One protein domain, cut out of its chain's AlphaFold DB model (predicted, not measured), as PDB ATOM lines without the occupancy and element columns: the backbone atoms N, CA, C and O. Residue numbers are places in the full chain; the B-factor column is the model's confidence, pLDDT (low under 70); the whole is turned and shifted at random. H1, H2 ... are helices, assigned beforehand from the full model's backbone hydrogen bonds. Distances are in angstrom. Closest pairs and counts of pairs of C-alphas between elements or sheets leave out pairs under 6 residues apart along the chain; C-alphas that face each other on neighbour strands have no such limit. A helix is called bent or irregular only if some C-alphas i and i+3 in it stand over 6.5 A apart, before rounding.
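This is residues 31 to 60 and 113 to 205 of the 206 residues of the protein "Hypothetical protein" of Cafeteria roenbergensis (UniProt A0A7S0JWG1). The domain is a long rod of helices: H1, the two arms of a bent helix, H2a and H2b, and H3 make a bundle, helices lying side by side along the rod, and H4 folds back from H3 to pack on H3 and H2b, away from H1. H3 has a kink of 89 degrees near residue 170, close to its tight turn into H4. The printed part has 123 residues with four named helices, H1, H2, H3 and H4 in that order along the chain, and no named strand; its class is all helix. It is only just compact, close to loose, with a radius of gyration of the C-alphas of 16.1 A, and the C-alphas span 60 by 23 by 18 A.

H1 is residues 31 to 58, 41.4 A from first to last C-alpha, beginning at C-alpha 31 at (118.459, 97.757, 142.772). H2, residues 114 to 145, was assigned as one helix by its hydrogen bonds but is bent: C-alphas 132 and 135 are 7.1 A apart. Its arms are H2a, residues 114 to 132, 25.9 A long from C-alpha 114 at (136.120, 62.566, 167.494), and H2b, residues 135 to 145, 15.5 A long. H3 is residues 149 to 176, 33.3 A long, and is irregular, with C-alphas 172 and 175 9.3 A apart. H4 is residues 179 to 204, 37.2 A long, ending at C-alpha 204 at (99.229, 101.028, 154.183).

H1 touches H3 at a shallow tilt of 13 degrees, the same way; their closest C-alphas, of Val 33 and Ala 153, are 4.6 A apart. H1 touches H2a at a shallow tilt of 19 degrees, opposite ways, closest at the C-alphas of Glu 47 and His 127, 5.0 A. With residues 33 to 41 alone H1 touches H2b, closest at the C-alphas of Ala 37 and Val 138, 5.1 A. H2a and H2b stand at a steep tilt of 36 degrees, only just past shallow. With residues 163 to 174 alone H3 touches H2a, closest at the C-alphas of Ala 126 and Gly 167, 5.4 A. H2b and H3 form a helical hairpin, closest at the C-alphas of Gly 145 and Ala 152, 5.0 A. H3 and H4 form another, at a shallow tilt of 26 degrees, closest at the C-alphas of Tyr 166 and Gly 181, 4.2 A. With residues 189 to 200 alone H4 touches H2b at a steep tilt of 49 degrees, the same way, closest at the C-alphas of Ala 144 and Ser 196, 3.9 A. H4 is apart from H1 and H2a. In H2a, H2b and H4 every O i to N i+4 pair is within hydrogen-bond range; in H1 and in H3 it is 22 of 24.

The two C-alphas farthest apart, of Ser 113 and Gly 205, are 60.0 A apart. Residues 61 to 112 are not printed, and C-alphas 60 and 113 are 13.4 A apart across this cut. The links from H2 to H3 and from H3 to H4 are tight. The mean pLDDT of the printed part is 96.1, and no printed residue is under 70.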
ATOM      1  N   GLY A  31     117.515  98.692 143.385       91.88
ATOM      2  CA  GLY A  31     118.459  97.757 142.772       91.88
ATOM      3  C   GLY A  31     119.549  97.303 143.750       91.88
ATOM      4  O   GLY A  31     119.924  96.131 143.753       91.88
ATOM      5  N   ILE A  32     119.997  98.183 144.654       95.19
ATOM      6  CA  ILE A  32     121.013  97.837 145.656       95.19
ATOM      7  C   ILE A  32     120.481  96.888 146.741       95.19
ATOM      8  O   ILE A  32     121.228  96.049 147.245       95.19
ATOM      9  N   VAL A  33     119.179  96.943 147.041       97.25
ATOM     10  CA  VAL A  33     118.496  96.011 147.954       97.25
ATOM     11  C   VAL A  33     118.470  94.613 147.349       97.25
ATOM     12  O   VAL A  33     118.778  93.640 148.037       97.25
ATOM     13  N   LEU A  34     118.167  94.508 146.052       96.56
ATOM     14  CA  LEU A  34     118.170  93.229 145.337       96.56
ATOM     15  C   LEU A  34     119.568  92.609 145.291       96.56
ATOM     16  O   LEU A  34     119.703  91.402 145.488       96.56
ATOM     17  N   ILE A  35     120.610  93.422 145.097       97.38
ATOM     18  CA  ILE A  35     122.003  92.960 145.171       97.38
ATOM     19  C   ILE A  35     122.314  92.433 146.576       97.38
ATOM     20  O   ILE A  35     122.837  91.327 146.708       97.38
ATOM     21  N   ALA A  36     121.963  93.177 147.629       98.25
ATOM     22  CA  ALA A  36     122.185  92.740 149.006       98.25
ATOM     23  C   ALA A  36     121.449  91.421 149.315       98.25
ATOM     24  O   ALA A  36     122.047  90.490 149.854       98.25
ATOM     25  N   ALA A  37     120.183  91.298 148.904       98.25
ATOM     26  CA  ALA A  37     119.396  90.075 149.048       98.25
ATOM     27  C   ALA A  37     120.006  88.889 148.279       98.25
ATOM     28  O   ALA A  37     120.086  87.783 148.815       98.25
ATOM     29  N   ALA A  38     120.490  89.112 147.054       98.31
ATOM     30  CA  ALA A  38     121.152  88.081 146.257       98.31
ATOM     31  C   ALA A  38     122.456  87.595 146.909       98.31
ATOM     32  O   ALA A  38     122.720  86.394 146.923       98.31
ATOM     33  N   LEU A  39     123.246  88.495 147.503       98.38
ATOM     34  CA  LEU A  39     124.458  88.122 148.241       98.38
ATOM     35  C   LEU A  39     124.141  87.322 149.509       98.38
ATOM     36  O   LEU A  39     124.816  86.332 149.785       98.38
ATOM     37  N   ILE A  40     123.087  87.697 150.243       98.06
ATOM     38  CA  ILE A  40     122.589  86.906 151.378       98.06
ATOM     39  C   ILE A  40     122.146  85.514 150.910       98.06
ATOM     40  O   ILE A  40     122.414  84.539 151.594       98.06
ATOM     41  N   ALA A  41     121.501  85.373 149.753       97.69
ATOM     42  CA  ALA A  41     121.160  84.048 149.232       97.69
ATOM     43  C   ALA A  41     122.409  83.248 148.816       97.69
ATOM     44  O   ALA A  41     122.496  82.042 149.052       97.69
ATOM     45  N   PHE A  42     123.398  83.921 148.223       97.06
ATOM     46  CA  PHE A  42     124.632  83.299 147.748       97.06
ATOM     47  C   PHE A  42     125.511  82.749 148.884       97.06
ATOM     48  O   PHE A  42     126.184  81.736 148.696       97.06
ATOM     49  N   GLU A  43     125.481  83.345 150.081       95.38
ATOM     50  CA  GLU A  43     126.266  82.859 151.230       95.38
ATOM     51  C   GLU A  43     125.923  81.411 151.622       95.38
ATOM     52  O   GLU A  43     126.816  80.623 151.934       95.38
ATOM     53  N   VAL A  44     124.659  81.000 151.468       96.81
ATOM     54  CA  VAL A  44     124.212  79.628 151.757       96.81
ATOM     55  C   VAL A  44     124.949  78.615 150.878       96.81
ATOM     56  O   VAL A  44     125.307  77.524 151.333       96.81
ATOM     57  N   ILE A  45     125.220  78.991 149.625       96.25
ATOM     58  CA  ILE A  45     125.973  78.174 148.670       96.25
ATOM     59  C   ILE A  45     127.443  78.087 149.101       96.25
ATOM     60  O   ILE A  45     128.016  76.994 149.097       96.25
ATOM     61  N   ILE A  46     128.042  79.202 149.533       94.88
ATOM     62  CA  ILE A  46     129.418  79.240 150.062       94.88
ATOM     63  C   ILE A  46     129.562  78.289 151.259       94.88
ATOM     64  O   ILE A  46     130.500  77.487 151.322       94.88
ATOM     65  N   GLU A  47     128.611  78.319 152.190       96.12
ATOM     66  CA  GLU A  47     128.587  77.412 153.337       96.12
ATOM     67  C   GLU A  47     128.417  75.941 152.918       96.12
ATOM     68  O   GLU A  47     129.073  75.053 153.470       96.12
ATOM     69  N   GLY A  48     127.617  75.669 151.883       95.94
ATOM     70  CA  GLY A  48     127.459  74.328 151.313       95.94
ATOM     71  C   GLY A  48     128.765  73.766 150.735       95.94
ATOM     72  O   GLY A  48     129.100  72.593 150.953       95.94
ATOM     73  N   PHE A  49     129.567  74.604 150.070       96.31
ATOM     74  CA  PHE A  49     130.914  74.223 149.632       96.31
ATOM     75  C   PHE A  49     131.836  73.913 150.815       96.31
ATOM     76  O   PHE A  49     132.588  72.938 150.762       96.31
ATOM     77  N   CYS A  50     131.744  74.666 151.913       95.75
ATOM     78  CA  CYS A  50     132.529  74.397 153.120       95.75
ATOM     79  C   CYS A  50     132.183  73.037 153.753       95.75
ATOM     80  O   CYS A  50     133.084  72.310 154.178       95.75
ATOM     81  N   VAL A  51     130.902  72.650 153.774       96.19
ATOM     82  CA  VAL A  51     130.471  71.310 154.217       96.19
ATOM     83  C   VAL A  51     131.010  70.226 153.290       96.19
ATOM     84  O   VAL A  51     131.524  69.209 153.757       96.19
ATOM     85  N   SER A  52     130.937  70.448 151.980       94.69
ATOM     86  CA  SER A  52     131.434  69.501 150.975       94.69
ATOM     87  C   SER A  52     132.944  69.283 151.108       94.69
ATOM     88  O   SER A  52     133.413  68.144 151.107       94.69
ATOM     89  N   ALA A  53     133.707  70.356 151.324       94.69
ATOM     90  CA  ALA A  53     135.139  70.285 151.596       94.69
ATOM     91  C   ALA A  53     135.437  69.522 152.895       94.69
ATOM     92  O   ALA A  53     136.331  68.671 152.919       94.69
ATOM     93  N   ALA A  54     134.671  69.772 153.965       95.25
ATOM     94  CA  ALA A  54     134.798  69.035 155.220       95.25
ATOM     95  C   ALA A  54     134.547  67.532 155.016       95.25
ATOM     96  O   ALA A  54     135.366  66.732 155.455       95.25
ATOM     97  N   ARG A  55     133.503  67.145 154.270       95.25
ATOM     98  CA  ARG A  55     133.222  65.739 153.917       95.25
ATOM     99  C   ARG A  55     134.349  65.082 153.131       95.25
ATOM    100  O   ARG A  55     134.736  63.959 153.440       95.25
ATOM    101  N   ALA A  56     134.872  65.763 152.114       94.00
ATOM    102  CA  ALA A  56     135.937  65.221 151.271       94.00
ATOM    103  C   ALA A  56     137.202  64.905 152.082       94.00
ATOM    104  O   ALA A  56     137.894  63.929 151.821       94.00
ATOM    105  N   THR A  57     137.475  65.710 153.101       93.19
ATOM    106  CA  THR A  57     138.664  65.578 153.949       93.19
ATOM    107  C   THR A  57     138.447  64.689 155.173       93.19
ATOM    108  O   THR A  57     139.430  64.239 155.744       93.19
ATOM    109  N   THR A  58     137.202  64.403 155.568       94.06
ATOM    110  CA  THR A  58     136.892  63.394 156.592       94.06
ATOM    111  C   THR A  58     136.644  62.040 155.933       94.06
ATOM    112  O   THR A  58     137.548  61.209 155.852       94.06
ATOM    113  N   PHE A  59     135.457  61.845 155.363       93.81
ATOM    114  CA  PHE A  59     135.046  60.598 154.731       93.81
ATOM    115  C   PHE A  59     135.875  60.256 153.496       93.81
ATOM    116  O   PHE A  59     136.059  59.084 153.213       93.81
ATOM    117  N   GLY A  60     136.355  61.237 152.733       91.12
ATOM    118  CA  GLY A  60     137.144  60.969 151.525       91.12
ATOM    119  C   GLY A  60     138.630  60.697 151.776       91.12
ATOM    120  O   GLY A  60     139.332  60.343 150.833       91.12
ATOM    121  N   SER A 113     136.667  59.540 163.723       93.69
ATOM    122  CA  SER A 113     137.349  59.992 164.932       93.69
ATOM    123  C   SER A 113     136.589  61.173 165.543       93.69
ATOM    124  O   SER A 113     135.904  61.915 164.833       93.69
ATOM    125  N   TYR A 114     136.745  61.407 166.848       93.12
ATOM    126  CA  TYR A 114     136.120  62.566 167.494       93.12
ATOM    127  C   TYR A 114     136.521  63.890 166.819       93.12
ATOM    128  O   TYR A 114     135.688  64.778 166.646       93.12
ATOM    129  N   ALA A 115     137.778  64.010 166.383       92.50
ATOM    130  CA  ALA A 115     138.276  65.199 165.700       92.50
ATOM    131  C   ALA A 115     137.610  65.407 164.327       92.50
ATOM    132  O   ALA A 115     137.174  66.520 164.019       92.50
ATOM    133  N   ASP A 116     137.481  64.346 163.528       94.38
ATOM    134  CA  ASP A 116     136.853  64.407 162.202       94.38
ATOM    135  C   ASP A 116     135.351  64.646 162.297       94.38
ATOM    136  O   ASP A 116     134.810  65.492 161.579       94.38
ATOM    137  N   TRP A 117     134.690  63.952 163.227       94.75
ATOM    138  CA  TRP A 117     133.292  64.184 163.564       94.75
ATOM    139  C   TRP A 117     133.069  65.646 163.944       94.75
ATOM    140  O   TRP A 117     132.250  66.331 163.333       94.75
ATOM    141  N   HIS A 118     133.857  66.164 164.889       93.81
ATOM    142  CA  HIS A 118     133.716  67.533 165.369       93.81
ATOM    143  C   HIS A 118     133.989  68.561 164.259       93.81
ATOM    144  O   HIS A 118     133.333  69.602 164.179       93.81
ATOM    145  N   ARG A 119     134.931  68.287 163.352       93.50
ATOM    146  CA  ARG A 119     135.204  69.142 162.188       93.50
ATOM    147  C   ARG A 119     134.034  69.172 161.202       93.50
ATOM    148  O   ARG A 119     133.635  70.260 160.788       93.50
ATOM    149  N   LEU A 120     133.476  68.013 160.856       95.12
ATOM    150  CA  LEU A 120     132.312  67.917 159.974       95.12
ATOM    151  C   LEU A 120     131.073  68.568 160.604       95.12
ATOM    152  O   LEU A 120     130.420  69.389 159.958       95.12
ATOM    153  N   ALA A 121     130.796  68.266 161.873       95.19
ATOM    154  CA  ALA A 121     129.644  68.782 162.604       95.19
ATOM    155  C   ALA A 121     129.656  70.315 162.694       95.19
ATOM    156  O   ALA A 121     128.626  70.961 162.499       95.19
ATOM    157  N   ARG A 122     130.828  70.932 162.916       95.38
ATOM    158  CA  ARG A 122     130.959  72.400 162.912       95.38
ATOM    159  C   ARG A 122     130.655  73.013 161.548       95.38
ATOM    160  O   ARG A 122     129.961  74.025 161.490       95.38
ATOM    161  N   ALA A 123     131.137  72.407 160.462       96.00
ATOM    162  CA  ALA A 123     130.829  72.869 159.109       96.00
ATOM    163  C   ALA A 123     129.328  72.753 158.808       96.00
ATOM    164  O   ALA A 123     128.723  73.702 158.315       96.00
ATOM    165  N   GLN A 124     128.705  71.631 159.168       95.81
ATOM    166  CA  GLN A 124     127.266  71.440 158.992       95.81
ATOM    167  C   GLN A 124     126.443  72.420 159.818       95.81
ATOM    168  O   GLN A 124     125.468  72.962 159.311       95.81
ATOM    169  N   ARG A 125     126.830  72.697 161.069       95.56
ATOM    170  CA  ARG A 125     126.084  73.641 161.905       95.56
ATOM    171  C   ARG A 125     126.145  75.066 161.363       95.56
ATOM    172  O   ARG A 125     125.131  75.762 161.448       95.56
ATOM    173  N   ALA A 126     127.290  75.479 160.815       96.44
ATOM    174  CA  ALA A 126     127.422  76.757 160.121       96.44
ATOM    175  C   ALA A 126     126.463  76.836 158.921       96.44
ATOM    176  O   ALA A 126     125.642  77.749 158.866       96.44
ATOM    177  N   HIS A 127     126.453  75.812 158.062       97.06
ATOM    178  CA  HIS A 127     125.550  75.752 156.912       97.06
ATOM    179  C   HIS A 127     124.067  75.705 157.299       97.06
ATOM    180  O   HIS A 127     123.273  76.460 156.748       97.06
ATOM    181  N   TYR A 128     123.676  74.892 158.283       96.44
ATOM    182  CA  TYR A 128     122.288  74.876 158.749       96.44
ATOM    183  C   TYR A 128     121.863  76.222 159.323       96.44
ATOM    184  O   TYR A 128     120.738  76.637 159.090       96.44
ATOM    185  N   ASN A 129     122.750  76.946 160.010       96.31
ATOM    186  CA  ASN A 129     122.402  78.274 160.510       96.31
ATOM    187  C   ASN A 129     122.171  79.289 159.379       96.31
ATOM    188  O   ASN A 129     121.294  80.142 159.501       96.31
ATOM    189  N   ALA A 130     122.940  79.187 158.292       96.81
ATOM    190  CA  ALA A 130     122.726  79.972 157.078       96.81
ATOM    191  C   ALA A 130     121.370  79.629 156.434       96.81
ATOM    192  O   ALA A 130     120.550  80.518 156.213       96.81
ATOM    193  N   VAL A 131     121.076  78.336 156.238       97.75
ATOM    194  CA  VAL A 131     119.794  77.856 155.685       97.75
ATOM    195  C   VAL A 131     118.595  78.273 156.550       97.75
ATOM    196  O   VAL A 131     117.583  78.716 156.017       97.75
ATOM    197  N   GLU A 132     118.704  78.175 157.877       97.06
ATOM    198  CA  GLU A 132     117.666  78.592 158.834       97.06
ATOM    199  C   GLU A 132     117.394  80.106 158.763       97.06
ATOM    200  O   GLU A 132     116.262  80.549 158.954       97.06
ATOM    201  N   GLY A 133     118.428  80.912 158.509       96.25
ATOM    202  CA  GLY A 133     118.341  82.370 158.571       96.25
ATOM    203  C   GLY A 133     118.081  83.074 157.239       96.25
ATOM    204  O   GLY A 133     117.585  84.203 157.252       96.25
ATOM    205  N   VAL A 134     118.408  82.452 156.101       97.81
ATOM    206  CA  VAL A 134     118.384  83.104 154.779       97.81
ATOM    207  C   VAL A 134     116.994  83.616 154.409       97.81
ATOM    208  O   VAL A 134     116.867  84.748 153.946       97.81
ATOM    209  N   ALA A 135     115.946  82.829 154.670       97.94
ATOM    210  CA  ALA A 135     114.575  83.193 154.326       97.94
ATOM    211  C   ALA A 135     114.144  84.466 155.065       97.94
ATOM    212  O   ALA A 135     113.654  85.411 154.445       97.94
ATOM    213  N   THR A 136     114.396  84.523 156.373       98.00
ATOM    214  CA  THR A 136     114.108  85.696 157.205       98.00
ATOM    215  C   THR A 136     114.908  86.909 156.745       98.00
ATOM    216  O   THR A 136     114.336  87.978 156.545       98.00
ATOM    217  N   ALA A 137     116.216  86.749 156.532       98.38
ATOM    218  CA  ALA A 137     117.095  87.848 156.148       98.38
ATOM    219  C   ALA A 137     116.699  88.463 154.798       98.38
ATOM    220  O   ALA A 137     116.482  89.669 154.719       98.38
ATOM    221  N   VAL A 138     116.530  87.637 153.759       98.62
ATOM    222  CA  VAL A 138     116.118  88.092 152.421       98.62
ATOM    223  C   VAL A 138     114.749  88.765 152.468       98.62
ATOM    224  O   VAL A 138     114.578  89.845 151.905       98.62
ATOM    225  N   THR A 139     113.786  88.161 153.170       98.50
ATOM    226  CA  THR A 139     112.420  88.696 153.264       98.50
ATOM    227  C   THR A 139     112.412  90.073 153.915       98.50
ATOM    228  O   THR A 139     111.859  91.014 153.348       98.50
ATOM    229  N   LEU A 140     113.063  90.224 155.072       98.56
ATOM    230  CA  LEU A 140     113.107  91.511 155.763       98.56
ATOM    231  C   LEU A 140     113.887  92.562 154.963       98.56
ATOM    232  O   LEU A 140     113.448  93.702 154.891       98.56
ATOM    233  N   THR A 141     114.991  92.196 154.302       98.50
ATOM    234  CA  THR A 141     115.739  93.125 153.439       98.50
ATOM    235  C   THR A 141     114.884  93.666 152.296       98.50
ATOM    236  O   THR A 141     114.889  94.872 152.052       98.50
ATOM    237  N   ILE A 142     114.114  92.808 151.622       97.56
ATOM    238  CA  ILE A 142     113.237  93.225 150.520       97.56
ATOM    239  C   ILE A 142     112.108  94.124 151.034       97.56
ATOM    240  O   ILE A 142     111.870  95.178 150.447       97.56
ATOM    241  N   ILE A 143     111.434  93.745 152.129       97.38
ATOM    242  CA  ILE A 143     110.310  94.521 152.680       97.38
ATOM    243  C   ILE A 143     110.788  95.884 153.188       97.38
ATOM    244  O   ILE A 143     110.187  96.899 152.848       97.38
ATOM    245  N   ALA A 144     111.877  95.928 153.958       97.50
ATOM    246  CA  ALA A 144     112.471  97.173 154.441       97.50
ATOM    247  C   ALA A 144     112.888  98.108 153.297       97.50
ATOM    248  O   ALA A 144     112.741  99.328 153.394       97.50
ATOM    249  N   GLY A 145     113.385  97.542 152.195       95.56
ATOM    250  CA  GLY A 145     113.806  98.309 151.032       95.56
ATOM    251  C   GLY A 145     112.672  99.053 150.330       95.56
ATOM    252  O   GLY A 145     112.952 100.010 149.616       95.56
ATOM    253  N   LEU A 146     111.408  98.653 150.529       92.81
ATOM    254  CA  LEU A 146     110.263  99.256 149.836       92.81
ATOM    255  C   LEU A 146     110.076 100.734 150.192       92.81
ATOM    256  O   LEU A 146     109.669 101.518 149.340       92.81
ATOM    257  N   ALA A 147     110.362 101.118 151.439       92.50
ATOM    258  CA  ALA A 147     110.312 102.515 151.869       92.50
ATOM    259  C   ALA A 147     111.688 103.124 152.152       92.50
ATOM    260  O   ALA A 147     111.797 104.351 152.169       92.50
ATOM    261  N   LEU A 148     112.695 102.291 152.442       94.56
ATOM    262  CA  LEU A 148     114.019 102.696 152.919       94.56
ATOM    263  C   LEU A 148     115.126 101.905 152.187       94.56
ATOM    264  O   LEU A 148     115.824 101.107 152.820       94.56
ATOM    265  N   PRO A 149     115.324 102.102 150.868       95.31
ATOM    266  CA  PRO A 149     116.220 101.268 150.062       95.31
ATOM    267  C   PRO A 149     117.679 101.310 150.532       95.31
ATOM    268  O   PRO A 149     118.299 100.262 150.711       95.31
ATOM    269  N   ILE A 150     118.227 102.500 150.802       96.06
ATOM    270  CA  ILE A 150     119.636 102.645 151.200       96.06
ATOM    271  C   ILE A 150     119.920 102.032 152.588       96.06
ATOM    272  O   ILE A 150     120.831 101.202 152.685       96.06
ATOM    273  N   PRO A 151     119.152 102.339 153.659       97.56
ATOM    274  CA  PRO A 151     119.356 101.696 154.960       97.56
ATOM    275  C   PRO A 151     119.129 100.179 154.931       97.56
ATOM    276  O   PRO A 151     119.907  99.427 155.522       97.56
ATOM    277  N   ALA A 152     118.108  99.706 154.204       98.06
ATOM    278  CA  ALA A 152     117.840  98.279 154.058       98.06
ATOM    279  C   ALA A 152     118.992  97.554 153.355       98.06
ATOM    280  O   ALA A 152     119.416  96.490 153.808       98.06
ATOM    281  N   ALA A 153     119.555  98.131 152.293       98.12
ATOM    282  CA  ALA A 153     120.718  97.557 151.627       98.12
ATOM    283  C   ALA A 153     121.949  97.530 152.543       98.12
ATOM    284  O   ALA A 153     122.624  96.506 152.616       98.12
ATOM    285  N   ALA A 154     122.209  98.601 153.305       98.38
ATOM    286  CA  ALA A 154     123.314  98.647 154.266       98.38
ATOM    287  C   ALA A 154     123.209  97.528 155.318       98.38
ATOM    288  O   ALA A 154     124.173  96.790 155.537       98.38
ATOM    289  N   CYS A 155     122.026  97.332 155.910       98.62
ATOM    290  CA  CYS A 155     121.782  96.207 156.813       98.62
ATOM    291  C   CYS A 155     121.905  94.852 156.095       98.62
ATOM    292  O   CYS A 155     122.411  93.899 156.678       98.62
ATOM    293  N   GLY A 156     121.481  94.744 154.833       98.56
ATOM    294  CA  GLY A 156     121.624  93.520 154.042       98.56
ATOM    295  C   GLY A 156     123.091  93.133 153.803       98.56
ATOM    296  O   GLY A 156     123.479  91.989 154.040       98.56
ATOM    297  N   PHE A 157     123.941  94.093 153.431       98.62
ATOM    298  CA  PHE A 157     125.386  93.868 153.318       98.62
ATOM    299  C   PHE A 157     126.028  93.538 154.670       98.62
ATOM    300  O   PHE A 157     126.899  92.671 154.730       98.62
ATOM    301  N   ALA A 158     125.583  94.171 155.760       98.50
ATOM    302  CA  ALA A 158     126.044  93.838 157.106       98.50
ATOM    303  C   ALA A 158     125.706  92.386 157.484       98.50
ATOM    304  O   ALA A 158     126.565  91.688 158.020       98.50
ATOM    305  N   ILE A 159     124.505  91.898 157.142       98.56
ATOM    306  CA  ILE A 159     124.136  90.484 157.313       98.56
ATOM    307  C   ILE A 159     125.069  89.596 156.490       98.56
ATOM    308  O   ILE A 159     125.636  88.658 157.041       98.56
ATOM    309  N   PHE A 160     125.276  89.893 155.204       98.44
ATOM    310  CA  PHE A 160     126.165  89.111 154.340       98.44
ATOM    311  C   PHE A 160     127.598  89.012 154.896       98.44
ATOM    312  O   PHE A 160     128.146  87.916 155.019       98.44
ATOM    313  N   LEU A 161     128.195  90.134 155.306       98.12
ATOM    314  CA  LEU A 161     129.529  90.140 155.920       98.12
ATOM    315  C   LEU A 161     129.541  89.400 157.260       98.12
ATOM    316  O   LEU A 161     130.434  88.590 157.518       98.12
ATOM    317  N   GLY A 162     128.521  89.620 158.089       97.88
ATOM    318  CA  GLY A 162     128.345  88.913 159.350       97.88
ATOM    319  C   GLY A 162     128.246  87.400 159.160       97.88
ATOM    320  O   GLY A 162     128.811  86.658 159.962       97.88
ATOM    321  N   ARG A 163     127.621  86.923 158.072       96.81
ATOM    322  CA  ARG A 163     127.544  85.496 157.712       96.81
ATOM    323  C   ARG A 163     128.908  84.913 157.373       96.81
ATOM    324  O   ARG A 163     129.260  83.873 157.925       96.81
ATOM    325  N   ILE A 164     129.717  85.617 156.580       96.94
ATOM    326  CA  ILE A 164     131.100  85.201 156.290       96.94
ATOM    327  C   ILE A 164     131.908  85.093 157.593       96.94
ATOM    328  O   ILE A 164     132.574  84.084 157.836       96.94
ATOM    329  N   MET A 165     131.823  86.106 158.461       97.44
ATOM    330  CA  MET A 165     132.518  86.120 159.753       97.44
ATOM    331  C   MET A 165     132.041  84.988 160.670       97.44
ATOM    332  O   MET A 165     132.862  84.296 161.275       97.44
ATOM    333  N   TYR A 166     130.725  84.775 160.748       97.25
ATOM    334  CA  TYR A 166     130.109  83.704 161.524       97.25
ATOM    335  C   TYR A 166     130.607  82.340 161.051       97.25
ATOM    336  O   TYR A 166     131.098  81.561 161.865       97.25
ATOM    337  N   GLY A 167     130.514  82.052 159.751       96.56
ATOM    338  CA  GLY A 167     130.885  80.762 159.175       96.56
ATOM    339  C   GLY A 167     132.363  80.439 159.378       96.56
ATOM    340  O   GLY A 167     132.708  79.385 159.922       96.56
ATOM    341  N   CYS A 168     133.248  81.374 159.017       95.94
ATOM    342  CA  CYS A 168     134.692  81.226 159.210       95.94
ATOM    343  C   CYS A 168     135.050  81.030 160.691       95.94
ATOM    344  O   CYS A 168     135.792  80.103 161.030       95.94
ATOM    345  N   GLY A 169     134.479  81.847 161.579       96.25
ATOM    346  CA  GLY A 169     134.701  81.750 163.019       96.25
ATOM    347  C   GLY A 169     134.196  80.434 163.613       96.25
ATOM    348  O   GLY A 169     134.915  79.782 164.372       96.25
ATOM    349  N   TYR A 170     132.998  79.989 163.221       95.69
ATOM    350  CA  TYR A 170     132.391  78.750 163.713       95.69
ATOM    351  C   TYR A 170     133.203  77.519 163.296       95.69
ATOM    352  O   TYR A 170     133.479  76.639 164.114       95.69
ATOM    353  N   ARG A 171     133.636  77.452 162.032       95.44
ATOM    354  CA  ARG A 171     134.459  76.337 161.535       95.44
ATOM    355  C   ARG A 171     135.860  76.322 162.145       95.44
ATOM    356  O   ARG A 171     136.381  75.240 162.408       95.44
ATOM    357  N   GLY A 172     136.454  77.491 162.385       93.50
ATOM    358  CA  GLY A 172     137.789  77.620 162.970       93.50
ATOM    359  C   GLY A 172     137.809  77.328 164.470       93.50
ATOM    360  O   GLY A 172     138.417  76.353 164.908       93.50
ATOM    361  N   ALA A 173     137.090  78.133 165.251       92.62
ATOM    362  CA  ALA A 173     137.149  78.135 166.715       92.62
ATOM    363  C   ALA A 173     135.906  77.532 167.396       92.62
ATOM    364  O   ALA A 173     135.820  77.507 168.620       92.62
ATOM    365  N   GLY A 174     134.942  77.008 166.633       90.88
ATOM    366  CA  GLY A 174     133.729  76.423 167.206       90.88
ATOM    367  C   GLY A 174     132.728  77.479 167.691       90.88
ATOM    368  O   GLY A 174     132.704  78.596 167.169       90.88
ATOM    369  N   PRO A 175     131.878  77.146 168.679       91.38
ATOM    370  CA  PRO A 175     130.758  77.996 169.082       91.38
ATOM    371  C   PRO A 175     131.132  79.414 169.532       91.38
ATOM    372  O   PRO A 175     130.322  80.321 169.362       91.38
ATOM    373  N   SER A 176     132.328  79.624 170.088       94.00
ATOM    374  CA  SER A 176     132.803  80.944 170.529       94.00
ATOM    375  C   SER A 176     133.269  81.830 169.370       94.00
ATOM    376  O   SER A 176     133.063  83.040 169.401       94.00
ATOM    377  N   GLY A 177     133.828  81.244 168.305       93.38
ATOM    378  CA  GLY A 177     134.326  81.989 167.142       93.38
ATOM    379  C   GLY A 177     133.236  82.709 166.348       93.38
ATOM    380  O   GLY A 177     133.521  83.632 165.594       93.38
ATOM    381  N   ARG A 178     131.974  82.316 166.531       95.00
ATOM    382  CA  ARG A 178     130.828  82.860 165.793       95.00
ATOM    383  C   ARG A 178     130.319  84.203 166.320       95.00
ATOM    384  O   ARG A 178     129.501  84.837 165.661       95.00
ATOM    385  N   LEU A 179     130.739  84.600 167.525       96.06
ATOM    386  CA  LEU A 179     130.082  85.659 168.298       96.06
ATOM    387  C   LEU A 179     130.138  87.026 167.613       96.06
ATOM    388  O   LEU A 179     129.148  87.747 167.601       96.06
ATOM    389  N   VAL A 180     131.264  87.375 166.992       93.75
ATOM    390  CA  VAL A 180     131.375  88.664 166.292       93.75
ATOM    391  C   VAL A 180     130.422  88.714 165.093       93.75
ATOM    392  O   VAL A 180     129.714  89.700 164.906       93.75
ATOM    393  N   GLY A 181     130.356  87.627 164.318       95.62
ATOM    394  CA  GLY A 181     129.450  87.525 163.175       95.62
ATOM    395  C   GLY A 181     127.979  87.541 163.587       95.62
ATOM    396  O   GLY A 181     127.193  88.264 162.985       95.62
ATOM    397  N   VAL A 182     127.605  86.799 164.641       96.25
ATOM    398  CA  VAL A 182     126.203  86.730 165.089       96.25
ATOM    399  C   VAL A 182     125.701  88.074 165.608       96.25
ATOM    400  O   VAL A 182     124.605  88.475 165.250       96.25
ATOM    401  N   LEU A 183     126.521  88.823 166.356       97.31
ATOM    402  CA  LEU A 183     126.129  90.146 166.850       97.31
ATOM    403  C   LEU A 183     125.861  91.125 165.700       97.31
ATOM    404  O   LEU A 183     124.882  91.866 165.743       97.31
ATOM    405  N   LEU A 184     126.693  91.105 164.654       97.81
ATOM    406  CA  LEU A 184     126.482  91.941 163.473       97.81
ATOM    407  C   LEU A 184     125.200  91.550 162.719       97.81
ATOM    408  O   LEU A 184     124.431  92.429 162.330       97.81
ATOM    409  N   ILE A 185     124.959  90.246 162.546       98.12
ATOM    410  CA  ILE A 185     123.745  89.723 161.903       98.12
ATOM    411  C   ILE A 185     122.500  90.118 162.701       98.12
ATOM    412  O   ILE A 185     121.560  90.651 162.119       98.12
ATOM    413  N   ASP A 186     122.489  89.886 164.012       98.00
ATOM    414  CA  ASP A 186     121.313  90.087 164.861       98.00
ATOM    415  C   ASP A 186     120.930  91.568 164.953       98.00
ATOM    416  O   ASP A 186     119.753  91.911 164.835       98.00
ATOM    417  N   LEU A 187     121.916  92.466 165.080       98.31
ATOM    418  CA  LEU A 187     121.678  93.912 165.058       98.31
ATOM    419  C   LEU A 187     121.110  94.371 163.711       98.31
ATOM    420  O   LEU A 187     120.162  95.158 163.670       98.31
ATOM    421  N   ALA A 188     121.656  93.859 162.608       98.38
ATOM    422  CA  ALA A 188     121.159  94.183 161.280       98.38
ATOM    423  C   ALA A 188     119.747  93.619 161.048       98.38
ATOM    424  O   ALA A 188     118.899  94.331 160.521       98.38
ATOM    425  N   LEU A 189     119.455  92.390 161.488       98.50
ATOM    426  CA  LEU A 189     118.120  91.789 161.408       98.50
ATOM    427  C   LEU A 189     117.089  92.560 162.234       98.50
ATOM    428  O   LEU A 189     115.977  92.779 161.757       98.50
ATOM    429  N   LEU A 190     117.450  93.013 163.437       98.44
ATOM    430  CA  LEU A 190     116.570  93.840 164.262       98.44
ATOM    431  C   LEU A 190     116.258  95.178 163.573       98.44
ATOM    432  O   LEU A 190     115.103  95.606 163.548       98.44
ATOM    433  N   GLY A 191     117.265  95.799 162.952       98.31
ATOM    434  CA  GLY A 191     117.077  96.984 162.115       98.31
ATOM    435  C   GLY A 191     116.144  96.717 160.930       98.31
ATOM    436  O   GLY A 191     115.190  97.465 160.714       98.31
ATOM    437  N   GLN A 192     116.364  95.619 160.200       98.50
ATOM    438  CA  GLN A 192     115.518  95.215 159.072       98.50
ATOM    439  C   GLN A 192     114.073  94.956 159.500       98.50
ATOM    440  O   GLN A 192     113.153  95.338 158.780       98.50
ATOM    441  N   LEU A 193     113.848  94.355 160.671       98.62
ATOM    442  CA  LEU A 193     112.508  94.150 161.218       98.62
ATOM    443  C   LEU A 193     111.795  95.489 161.444       98.62
ATOM    444  O   LEU A 193     110.678  95.672 160.962       98.62
ATOM    445  N   GLY A 194     112.450  96.441 162.114       98.31
ATOM    446  CA  GLY A 194     111.888  97.776 162.342       98.31
ATOM    447  C   GLY A 194     111.570  98.510 161.037       98.31
ATOM    448  O   GLY A 194     110.466  99.027 160.861       98.31
ATOM    449  N   MET A 195     112.502  98.492 160.081       98.19
ATOM    450  CA  MET A 195     112.311  99.105 158.763       98.19
ATOM    451  C   MET A 195     111.234  98.400 157.932       98.19
ATOM    452  O   MET A 195     110.524  99.058 157.172       98.19
ATOM    453  N   SER A 196     111.072  97.085 158.083       98.19
ATOM    454  CA  SER A 196     110.019  96.320 157.408       98.19
ATOM    455  C   SER A 196     108.636  96.704 157.922       98.19
ATOM    456  O   SER A 196     107.730  96.935 157.123       98.19
ATOM    457  N   ILE A 197     108.481  96.837 159.244       98.25
ATOM    458  CA  ILE A 197     107.236  97.314 159.860       98.25
ATOM    459  C   ILE A 197     106.926  98.732 159.369       98.25
ATOM    460  O   ILE A 197     105.823  98.980 158.890       98.25
ATOM    461  N   TYR A 198     107.909  99.638 159.413       96.94
ATOM    462  CA  TYR A 198     107.751 101.004 158.904       96.94
ATOM    463  C   TYR A 198     107.352 101.033 157.423       96.94
ATOM    464  O   TYR A 198     106.435 101.760 157.043       96.94
ATOM    465  N   SER A 199     107.997 100.215 156.589       94.69
ATOM    466  CA  SER A 199     107.675 100.119 155.162       94.69
ATOM    467  C   SER A 199     106.242  99.644 154.943       94.69
ATOM    468  O   SER A 199     105.526 100.223 154.130       94.69
ATOM    469  N   GLY A 200     105.793  98.649 155.714       93.81
ATOM    470  CA  GLY A 200     104.408  98.182 155.698       93.81
ATOM    471  C   GLY A 200     103.404  99.268 156.091       93.81
ATOM    472  O   GLY A 200     102.406  99.442 155.395       93.81
ATOM    473  N   LEU A 201     103.680 100.037 157.151       95.12
ATOM    474  CA  LEU A 201     102.830 101.154 157.590       95.12
ATOM    475  C   LEU A 201     102.738 102.252 156.522       95.12
ATOM    476  O   LEU A 201     101.640 102.647 156.134       95.12
ATOM    477  N   LYS A 202     103.882 102.652 155.954       90.88
ATOM    478  CA  LYS A 202     103.945 103.651 154.879       90.88
ATOM    479  C   LYS A 202     103.152 103.215 153.647       90.88
ATOM    480  O   LYS A 202     102.435 104.027 153.070       90.88
ATOM    481  N   VAL A 203     103.252 101.942 153.254       87.88
ATOM    482  CA  VAL A 203     102.475 101.375 152.136       87.88
ATOM    483  C   VAL A 203     100.980 101.302 152.468       87.88
ATOM    484  O   VAL A 203     100.153 101.534 151.590       87.88
ATOM    485  N   ALA A 204     100.617 101.022 153.722       91.06
ATOM    486  CA  ALA A 204      99.229 101.028 154.183       91.06
ATOM    487  C   ALA A 204      98.622 102.441 154.299       91.06
ATOM    488  O   ALA A 204      97.402 102.563 154.420       91.06
ATOM    489  N   GLY A 205      99.444 103.495 154.248       88.31
ATOM    490  CA  GLY A 205      99.012 104.886 154.397       88.31
ATOM    491  C   GLY A 205      98.670 105.274 155.839       88.31
ATOM    492  O   GLY A 205      97.837 106.160 156.032       88.31
TER     493      GLY A 205